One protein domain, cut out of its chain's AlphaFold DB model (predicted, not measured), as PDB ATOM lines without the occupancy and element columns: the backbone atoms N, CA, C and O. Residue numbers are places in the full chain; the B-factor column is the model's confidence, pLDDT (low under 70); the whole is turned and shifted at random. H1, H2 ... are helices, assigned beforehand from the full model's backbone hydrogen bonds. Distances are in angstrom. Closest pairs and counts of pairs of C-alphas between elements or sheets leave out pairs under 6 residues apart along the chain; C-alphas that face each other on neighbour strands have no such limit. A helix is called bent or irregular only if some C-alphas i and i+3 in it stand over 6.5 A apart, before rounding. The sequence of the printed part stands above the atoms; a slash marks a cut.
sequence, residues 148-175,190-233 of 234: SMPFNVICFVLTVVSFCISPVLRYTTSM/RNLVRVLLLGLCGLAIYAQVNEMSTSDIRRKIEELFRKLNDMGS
ATOM      1  N   SER A 148     107.787 122.219 100.035       84.19
ATOM      2  CA  SER A 148     108.034 123.370 100.912       84.19
ATOM      3  C   SER A 148     107.475 124.685 100.357       84.19
ATOM      4  O   SER A 148     106.937 125.490 101.118       84.19
ATOM      5  N   MET A 149     107.544 124.899  99.037       87.75
ATOM      6  CA  MET A 149     107.030 126.117  98.398       87.75
ATOM      7  C   MET A 149     105.520 126.306  98.623       87.75
ATOM      8  O   MET A 149     105.139 127.326  99.204       87.75
ATOM      9  N   PRO A 150     104.638 125.361  98.235       85.81
ATOM     10  CA  PRO A 150     103.210 125.508  98.496       85.81
ATOM     11  C   PRO A 150     102.888 125.484  99.993       85.81
ATOM     12  O   PRO A 150     101.994 126.211 100.418       85.81
ATOM     13  N   PHE A 151     103.626 124.719 100.806       89.12
ATOM     14  CA  PHE A 151     103.423 124.690 102.256       89.12
ATOM     15  C   PHE A 151     103.600 126.076 102.885       89.12
ATOM     16  O   PHE A 151     102.712 126.554 103.590       89.12
ATOM     17  N   ASN A 152     104.693 126.768 102.559       90.62
ATOM     18  CA  ASN A 152     104.959 128.111 103.071       90.62
ATOM     19  C   ASN A 152     103.862 129.106 102.664       90.62
ATOM     20  O   ASN A 152     103.443 129.934 103.474       90.62
ATOM     21  N   VAL A 153     103.354 128.999 101.432       93.44
ATOM     22  CA  VAL A 153     102.250 129.844 100.948       93.44
ATOM     23  C   VAL A 153     100.954 129.545 101.700       93.44
ATOM     24  O   VAL A 153     100.266 130.476 102.110       93.44
ATOM     25  N   ILE A 154     100.627 128.273 101.934       91.62
ATOM     26  CA  ILE A 154      99.433 127.879 102.696       91.62
ATOM     27  C   ILE A 154      99.522 128.398 104.133       91.62
ATOM     28  O   ILE A 154      98.560 128.988 104.622       91.62
ATOM     29  N   CYS A 155     100.675 128.245 104.791       93.00
ATOM     30  CA  CYS A 155     100.904 128.807 106.120       93.00
ATOM     31  C   CYS A 155     100.714 130.327 106.121       93.00
ATOM     32  O   CYS A 155     100.010 130.853 106.981       93.00
ATOM     33  N   PHE A 156     101.264 131.033 105.132       91.75
ATOM     34  CA  PHE A 156     101.084 132.476 105.008       91.75
ATOM     35  C   PHE A 156      99.606 132.860 104.832       91.75
ATOM     36  O   PHE A 156      99.085 133.673 105.596       91.75
ATOM     37  N   VAL A 157      98.885 132.231 103.901       92.25
ATOM     38  CA  VAL A 157      97.454 132.499 103.680       92.25
ATOM     39  C   VAL A 157      96.637 132.200 104.940       92.25
ATOM     40  O   VAL A 157      95.796 133.012 105.323       92.25
ATOM     41  N   LEU A 158      96.918 131.097 105.637       92.56
ATOM     42  CA  LEU A 158      96.246 130.747 106.889       92.56
ATOM     43  C   LEU A 158      96.497 131.792 107.983       92.56
ATOM     44  O   LEU A 158      95.563 132.164 108.696       92.56
ATOM     45  N   THR A 159      97.723 132.308 108.100       93.19
ATOM     46  CA  THR A 159      98.029 133.381 109.063       93.19
ATOM     47  C   THR A 159      97.289 134.676 108.734       93.19
ATOM     48  O   THR A 159      96.722 135.294 109.634       93.19
ATOM     49  N   VAL A 160      97.205 135.051 107.452       89.31
ATOM     50  CA  VAL A 160      96.433 136.220 107.003       89.31
ATOM     51  C   VAL A 160      94.947 136.035 107.316       89.31
ATOM     52  O   VAL A 160      94.335 136.909 107.924       89.31
ATOM     53  N   VAL A 161      94.372 134.876 106.985       87.12
ATOM     54  CA  VAL A 161      92.963 134.555 107.268       87.12
ATOM     55  C   VAL A 161      92.681 134.572 108.773       87.12
ATOM     56  O   VAL A 161      91.686 135.157 109.205       87.12
ATOM     57  N   SER A 162      93.572 134.007 109.591       88.94
ATOM     58  CA  SER A 162      93.464 134.041 111.055       88.94
ATOM     59  C   SER A 162      93.468 135.475 111.594       88.94
ATOM     60  O   SER A 162      92.643 135.823 112.446       88.94
ATOM     61  N   PHE A 163      94.328 136.342 111.053       86.94
ATOM     62  CA  PHE A 163      94.374 137.753 111.429       86.94
ATOM     63  C   PHE A 163      93.097 138.510 111.037       86.94
ATOM     64  O   PHE A 163      92.659 139.386 111.778       86.94
ATOM     65  N   CYS A 164      92.456 138.155 109.920       80.38
ATOM     66  CA  CYS A 164      91.170 138.731 109.516       80.38
ATOM     67  C   CYS A 164      90.018 138.282 110.426       80.38
ATOM     68  O   CYS A 164      89.174 139.090 110.811       80.38
ATOM     69  N   ILE A 165      89.977 136.993 110.772       84.88
ATOM     70  CA  ILE A 165      88.874 136.391 111.533       84.88
ATOM     71  C   ILE A 165      88.956 136.754 113.024       84.88
ATOM     72  O   ILE A 165      87.925 136.971 113.659       84.88
ATOM     73  N   SER A 166      90.160 136.889 113.590       84.62
ATOM     74  CA  SER A 166      90.344 137.139 115.029       84.62
ATOM     75  C   SER A 166      89.629 138.410 115.544       84.62
ATOM     76  O   SER A 166      88.929 138.334 116.557       84.62
ATOM     77  N   PRO A 167      89.706 139.580 114.874       78.56
ATOM     78  CA  PRO A 167      88.927 140.758 115.247       78.56
ATOM     79  C   PRO A 167      87.419 140.569 115.077       78.56
ATOM     80  O   PRO A 167      86.665 141.064 115.909       78.56
ATOM     81  N   VAL A 168      86.980 139.871 114.022       80.12
ATOM     82  CA  VAL A 168      85.552 139.618 113.762       80.12
ATOM     83  C   VAL A 168      84.956 138.799 114.901       80.12
ATOM     84  O   VAL A 168      83.955 139.210 115.479       80.12
ATOM     85  N   LEU A 169      85.627 137.713 115.295       82.25
ATOM     86  CA  LEU A 169      85.222 136.891 116.436       82.25
ATOM     87  C   LEU A 169      85.217 137.687 117.742       82.25
ATOM     88  O   LEU A 169      84.297 137.548 118.544       82.25
ATOM     89  N   ARG A 170      86.201 138.566 117.963       79.62
ATOM     90  CA  ARG A 170      86.218 139.432 119.151       79.62
ATOM     91  C   ARG A 170      85.023 140.383 119.178       79.62
ATOM     92  O   ARG A 170      84.460 140.613 120.244       79.62
ATOM     93  N   TYR A 171      84.636 140.935 118.031       77.56
ATOM     94  CA  TYR A 171      83.489 141.833 117.931       77.56
ATOM     95  C   TYR A 171      82.154 141.138 118.158       77.56
ATOM     96  O   TYR A 171      81.290 141.712 118.808       77.56
ATOM     97  N   THR A 172      81.992 139.916 117.659       78.19
ATOM     98  CA  THR A 172      80.743 139.165 117.827       78.19
ATOM     99  C   THR A 172      80.587 138.575 119.227       78.19
ATOM    100  O   THR A 172      79.461 138.399 119.680       78.19
ATOM    101  N   THR A 173      81.689 138.286 119.928       81.75
ATOM    102  CA  THR A 173      81.658 137.639 121.254       81.75
ATOM    103  C   THR A 173      81.765 138.601 122.437       81.75
ATOM    104  O   THR A 173      81.428 138.223 123.558       81.75
ATOM    105  N   SER A 174      82.213 139.843 122.233       73.12
ATOM    106  CA  SER A 174      82.282 140.822 123.324       73.12
ATOM    107  C   SER A 174      80.889 141.383 123.622       73.12
ATOM    108  O   SER A 174      80.282 142.008 122.754       73.12
ATOM    109  N   MET A 175      80.398 141.226 124.857       62.09
ATOM    110  CA  MET A 175      79.213 141.959 125.315       62.09
ATOM    111  C   MET A 175      79.487 143.466 125.274       62.09
ATOM    112  O   MET A 175      80.472 143.950 125.836       62.09
ATOM    113  N   ARG A 190      94.859 151.169 113.729       64.56
ATOM    114  CA  ARG A 190      93.812 150.133 113.737       64.56
ATOM    115  C   ARG A 190      92.685 150.449 112.749       64.56
ATOM    116  O   ARG A 190      92.138 149.536 112.141       64.56
ATOM    117  N   ASN A 191      92.367 151.732 112.571       66.25
ATOM    118  CA  ASN A 191      91.417 152.185 111.556       66.25
ATOM    119  C   ASN A 191      91.980 152.005 110.139       66.25
ATOM    120  O   ASN A 191      91.250 151.551 109.265       66.25
ATOM    121  N   LEU A 192      93.276 152.264 109.924       71.62
ATOM    122  CA  LEU A 192      93.938 152.014 108.638       71.62
ATOM    123  C   LEU A 192      93.904 150.523 108.263       71.62
ATOM    124  O   LEU A 192      93.501 150.177 107.156       71.62
ATOM    125  N   VAL A 193      94.247 149.640 109.206       68.81
ATOM    126  CA  VAL A 193      94.210 148.183 108.998       68.81
ATOM    127  C   VAL A 193      92.790 147.699 108.686       68.81
ATOM    128  O   VAL A 193      92.618 146.843 107.826       68.81
ATOM    129  N   ARG A 194      91.756 148.278 109.313       69.50
ATOM    130  CA  ARG A 194      90.350 147.961 109.000       69.50
ATOM    131  C   ARG A 194      89.937 148.396 107.606       69.50
ATOM    132  O   ARG A 194      89.277 147.625 106.923       69.50
ATOM    133  N   VAL A 195      90.310 149.603 107.190       75.62
ATOM    134  CA  VAL A 195      90.003 150.099 105.841       75.62
ATOM    135  C   VAL A 195      90.706 149.238 104.791       75.62
ATOM    136  O   VAL A 195      90.092 148.867 103.796       75.62
ATOM    137  N   LEU A 196      91.958 148.845 105.044       75.56
ATOM    138  CA  LEU A 196      92.727 147.986 104.145       75.56
ATOM    139  C   LEU A 196      92.154 146.559 104.076       75.56
ATOM    140  O   LEU A 196      92.017 146.009 102.987       75.56
ATOM    141  N   LEU A 197      91.735 145.992 105.213       71.31
ATOM    142  CA  LEU A 197      91.046 144.697 105.274       71.31
ATOM    143  C   LEU A 197      89.690 144.717 104.562       71.31
ATOM    144  O   LEU A 197      89.396 143.807 103.795       71.31
ATOM    145  N   LEU A 198      88.881 145.759 104.769       78.81
ATOM    146  CA  LEU A 198      87.599 145.923 104.077       78.81
ATOM    147  C   LEU A 198      87.794 146.097 102.566       78.81
ATOM    148  O   LEU A 198      87.028 145.534 101.789       78.81
ATOM    149  N   GLY A 199      88.845 146.810 102.149       79.50
ATOM    150  CA  GLY A 199      89.234 146.922 100.744       79.50
ATOM    151  C   GLY A 199      89.616 145.572 100.130       79.50
ATOM    152  O   GLY A 199      89.134 145.237  99.049       79.50
ATOM    153  N   LEU A 200      90.415 144.762 100.835       77.19
ATOM    154  CA  LEU A 200      90.785 143.407 100.403       77.19
ATOM    155  C   LEU A 200      89.577 142.463 100.338       77.19
ATOM    156  O   LEU A 200      89.432 141.732  99.360       77.19
ATOM    157  N   CYS A 201      88.683 142.502 101.330       75.25
ATOM    158  CA  CYS A 201      87.442 141.725 101.308       75.25
ATOM    159  C   CYS A 201      86.519 142.156 100.162       75.25
ATOM    160  O   CYS A 201      85.961 141.298  99.485       75.25
ATOM    161  N   GLY A 202      86.388 143.460  99.902       80.12
ATOM    162  CA  GLY A 202      85.614 143.978  98.772       80.12
ATOM    163  C   GLY A 202      86.170 143.525  97.420       80.12
ATOM    164  O   GLY A 202      85.408 143.095  96.559       80.12
ATOM    165  N   LEU A 203      87.496 143.537  97.255       77.38
ATOM    166  CA  LEU A 203      88.178 143.010  96.067       77.38
ATOM    167  C   LEU A 203      87.975 141.499  95.894       77.38
ATOM    168  O   LEU A 203      87.736 141.042  94.778       77.38
ATOM    169  N   ALA A 204      88.030 140.732  96.985       72.50
ATOM    170  CA  ALA A 204      87.783 139.293  96.955       72.50
ATOM    171  C   ALA A 204      86.330 138.971  96.565       72.50
ATOM    172  O   ALA A 204      86.096 138.120  95.711       72.50
ATOM    173  N   ILE A 205      85.357 139.697  97.128       79.25
ATOM    174  CA  ILE A 205      83.936 139.561  96.777       79.25
ATOM    175  C   ILE A 205      83.706 139.957  95.315       79.25
ATOM    176  O   ILE A 205      83.023 139.237  94.596       79.25
ATOM    177  N   TYR A 206      84.311 141.053  94.848       81.38
ATOM    178  CA  TYR A 206      84.235 141.466  93.446       81.38
ATOM    179  C   TYR A 206      84.771 140.384  92.501       81.38
ATOM    180  O   TYR A 206      84.124 140.059  91.508       81.38
ATOM    181  N   ALA A 207      85.921 139.787  92.824       72.88
ATOM    182  CA  ALA A 207      86.505 138.710  92.027       72.88
ATOM    183  C   ALA A 207      85.614 137.456  91.996       72.88
ATOM    184  O   ALA A 207      85.490 136.822  90.949       72.88
ATOM    185  N   GLN A 208      84.967 137.133  93.120       74.94
ATOM    186  CA  GLN A 208      84.066 135.987  93.241       74.94
ATOM    187  C   GLN A 208      82.741 136.198  92.495       74.94
ATOM    188  O   GLN A 208      82.263 135.279  91.840       74.94
ATOM    189  N   VAL A 209      82.170 137.409  92.550       77.75
ATOM    190  CA  VAL A 209      80.939 137.777  91.825       77.75
ATOM    191  C   VAL A 209      81.145 137.747  90.311       77.75
ATOM    192  O   VAL A 209      80.233 137.380  89.581       77.75
ATOM    193  N   ASN A 210      82.338 138.101  89.834       77.94
ATOM    194  CA  ASN A 210      82.658 138.091  88.406       77.94
ATOM    195  C   ASN A 210      83.139 136.722  87.882       77.94
ATOM    196  O   ASN A 210      83.654 136.671  86.765       77.94
ATOM    197  N   GLU A 211      83.033 135.650  88.680       70.62
ATOM    198  CA  GLU A 211      83.478 134.284  88.340       70.62
ATOM    199  C   GLU A 211      84.881 134.237  87.706       70.62
ATOM    200  O   GLU A 211      85.167 133.443  86.806       70.62
ATOM    201  N   MET A 212      85.785 135.119  88.142       65.62
ATOM    202  CA  MET A 212      87.095 135.219  87.513       65.62
ATOM    203  C   MET A 212      87.902 133.952  87.786       65.62
ATOM    204  O   MET A 212      88.277 133.672  88.926       65.62
ATOM    205  N   SER A 213      88.231 133.214  86.724       68.50
ATOM    206  CA  SER A 213      89.158 132.091  86.818       68.50
ATOM    207  C   SER A 213      90.504 132.570  87.367       68.50
ATOM    208  O   SER A 213      91.019 133.630  86.993       68.50
ATOM    209  N   THR A 214      91.125 131.756  88.221       65.19
ATOM    210  CA  THR A 214      92.469 132.012  88.761       65.19
ATOM    211  C   THR A 214      93.505 132.223  87.649       65.19
ATOM    212  O   THR A 214      94.451 132.994  87.829       65.19
ATOM    213  N   SER A 215      93.294 131.623  86.471       69.25
ATOM    214  CA  SER A 215      94.111 131.843  85.272       69.25
ATOM    215  C   SER A 215      93.980 133.256  84.702       69.25
ATOM    216  O   SER A 215      94.981 133.846  84.298       69.25
ATOM    217  N   ASP A 216      92.772 133.824  84.692       71.44
ATOM    218  CA  ASP A 216      92.514 135.164  84.156       71.44
ATOM    219  C   ASP A 216      93.001 136.258  85.104       71.44
ATOM    220  O   ASP A 216      93.539 137.274  84.655       71.44
ATOM    221  N   ILE A 217      92.874 136.033  86.417       70.06
ATOM    222  CA  ILE A 217      93.459 136.900  87.448       70.06
ATOM    223  C   ILE A 217      94.976 136.945  87.274       70.06
ATOM    224  O   ILE A 217      95.559 138.026  87.175       70.06
ATOM    225  N   ARG A 218      95.616 135.775  87.175       73.50
ATOM    226  CA  ARG A 218      97.063 135.674  86.980       73.50
ATOM    227  C   ARG A 218      97.511 136.364  85.689       73.50
ATOM    228  O   ARG A 218      98.463 137.137  85.732       73.50
ATOM    229  N   ARG A 219      96.797 136.162  84.575       78.62
ATOM    230  CA  ARG A 219      97.107 136.814  83.293       78.62
ATOM    231  C   ARG A 219      97.039 138.340  83.396       78.62
ATOM    232  O   ARG A 219      97.955 139.015  82.940       78.62
ATOM    233  N   LYS A 220      96.004 138.887  84.046       79.75
ATOM    234  CA  LYS A 220      95.873 140.339  84.274       79.75
ATOM    235  C   LYS A 220      96.975 140.896  85.177       79.75
ATOM    236  O   LYS A 220      97.441 142.006  84.938       79.75
ATOM    237  N   ILE A 221      97.397 140.149  86.198       78.56
ATOM    238  CA  ILE A 221      98.506 140.547  87.078       78.56
ATOM    239  C   ILE A 221      99.827 140.567  86.303       78.56
ATOM    240  O   ILE A 221     100.561 141.548  86.385       78.56
ATOM    241  N   GLU A 222     100.117 139.530  85.515       82.50
ATOM    242  CA  GLU A 222     101.315 139.474  84.665       82.50
ATOM    243  C   GLU A 222     101.340 140.630  83.647       82.50
ATOM    244  O   GLU A 222     102.382 141.246  83.422       82.50
ATOM    245  N   GLU A 223     100.187 140.981  83.077       86.00
ATOM    246  CA  GLU A 223     100.039 142.106  82.149       86.00
ATOM    247  C   GLU A 223     100.240 143.470  82.835       86.00
ATOM    248  O   GLU A 223     100.864 144.372  82.272       86.00
ATOM    249  N   LEU A 224      99.776 143.615  84.079       83.38
ATOM    250  CA  LEU A 224      99.980 144.815  84.890       83.38
ATOM    251  C   LEU A 224     101.455 144.993  85.281       83.38
ATOM    252  O   LEU A 224     101.987 146.098  85.184       83.38
ATOM    253  N   PHE A 225     102.130 143.906  85.667       79.81
ATOM    254  CA  PHE A 225     103.565 143.919  85.956       79.81
ATOM    255  C   PHE A 225     104.399 144.255  84.721       79.81
ATOM    256  O   PHE A 225     105.354 145.020  84.837       79.81
ATOM    257  N   ARG A 226     104.020 143.761  83.534       80.62
ATOM    258  CA  ARG A 226     104.668 144.159  82.274       80.62
ATOM    259  C   ARG A 226     104.544 145.660  82.022       80.62
ATOM    260  O   ARG A 226     105.557 146.309  81.809       80.62
ATOM    261  N   LYS A 227     103.338 146.225  82.152       85.50
ATOM    262  CA  LYS A 227     103.117 147.673  81.982       85.50
ATOM    263  C   LYS A 227     103.903 148.519  82.985       85.50
ATOM    264  O   LYS A 227     104.410 149.573  82.623       85.50
ATOM    265  N   LEU A 228     104.008 148.072  84.237       81.69
ATOM    266  CA  LEU A 228     104.816 148.747  85.257       81.69
ATOM    267  C   LEU A 228     106.311 148.703  84.933       81.69
ATOM    268  O   LEU A 228     107.006 149.687  85.163       81.69
ATOM    269  N   ASN A 229     106.794 147.589  84.383       78.69
ATOM    270  CA  ASN A 229     108.193 147.441  84.000       78.69
ATOM    271  C   ASN A 229     108.540 148.287  82.764       78.69
ATOM    272  O   ASN A 229     109.583 148.932  82.740       78.69
ATOM    273  N   ASP A 230     107.631 148.359  81.787       81.75
ATOM    274  CA  ASP A 230     107.784 149.219  80.609       81.75
ATOM    275  C   ASP A 230     107.836 150.705  81.011       81.75
ATOM    276  O   ASP A 230     108.702 151.443  80.541       81.75
ATOM    277  N   MET A 231     106.989 151.138  81.955       74.88
ATOM    278  CA  MET A 231     107.016 152.508  82.497       74.88
ATOM    279  C   MET A 231     108.265 152.831  83.331       74.88
ATOM    280  O   MET A 231     108.601 154.001  83.464       74.88
ATOM    281  N   GLY A 232     108.940 151.831  83.904       65.62
ATOM    282  CA  GLY A 232     110.192 152.015  84.649       65.62
ATOM    283  C   GLY A 232     111.442 152.083  83.764       65.62
ATOM    284  O   GLY A 232     112.538 152.268  84.286       65.62
ATOM    285  N   SER A 233     111.284 151.904  82.447       58.78
ATOM    286  CA  SER A 233     112.368 151.929  81.453       58.78
ATOM    287  C   SER A 233     112.363 153.169  80.543       58.78
ATOM    288  O   SER A 233     113.174 153.242  79.618       58.78
TER     289      SER A 233
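What this domain is: This is residues 148 to 175 and 190 to 233 of the 234 residues of an uncharacterized protein of Diploscapter pachys (UniProt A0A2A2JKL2). Three long helices are spread into an open frame: H1 crosses H2 at a steep angle as a loose X, with one close approach, and H2 and H3, joined by a tight link, form the two arms of a wide V. Residues 148 to 162 and 168 to 173 of H1 and 218 to 231 of H3 stand free. Look for 72 printed residues with three named helices, in the order H1, H2, H3, and no named strand; the class is all helix. The whole is only just loose, close to extended, with a radius of gyration of the C-alphas of 16.4 A, and its elongated outline spans 54 by 31 by 28 A.

How they stand to each other: Start with H1, residues 148 to 173, and go along it to the kink of 27 degrees near residue 167. H1 is neither bent nor irregular, but only just: C-alphas 164 and 167 are 6.5 A apart. Now look from Cys 164 to Leu 197 in H2, residues 190 to 209: their C-alphas, the closest of the two helices, are 7.3 A apart. H1 and H2 are close but not clearly touching, with 1 pair of C-alphas within 8 A. Their lines stand at a steep tilt of 66 degrees, and they run opposite ways; their centres are 14.4 A apart. After H2, a tight link of 4 residues leads to H3, residues 214 to 231. H3 is apart from H2 and also apart from H1. In the backbones of H2 and H3 every O i to N i+4 pair is within hydrogen-bond range, while in H1 it is 20 of 22.

Where its parts are: Find C-alpha 148 at (108.034, 123.370, 100.912); from there H1 runs 26 residues to Thr 173, 36.2 A from first to last C-alpha. Pick up H2 at C-alpha 190, (93.812, 150.133, 113.737); it runs 28.3 A to Val 209. H3 goes from Thr 214 over 25.9 A to C-alpha 231 at (107.016, 152.508, 82.497).

The domain as a whole: The two C-alphas farthest apart are those of Met 175 and Ser 233, at 55.9 A. Between C-alphas 175 and 190 you meet a cut of 20.3 A, where residues 176 to 189 are not printed; the link from H1 to H2 runs across it. In the B-factor column the mean pLDDT of the printed part is 78.9, and 11 residues of this predicted model are under 70: 175, 190 to 191, 193 to 194, 212 to 215, and 232 to 233.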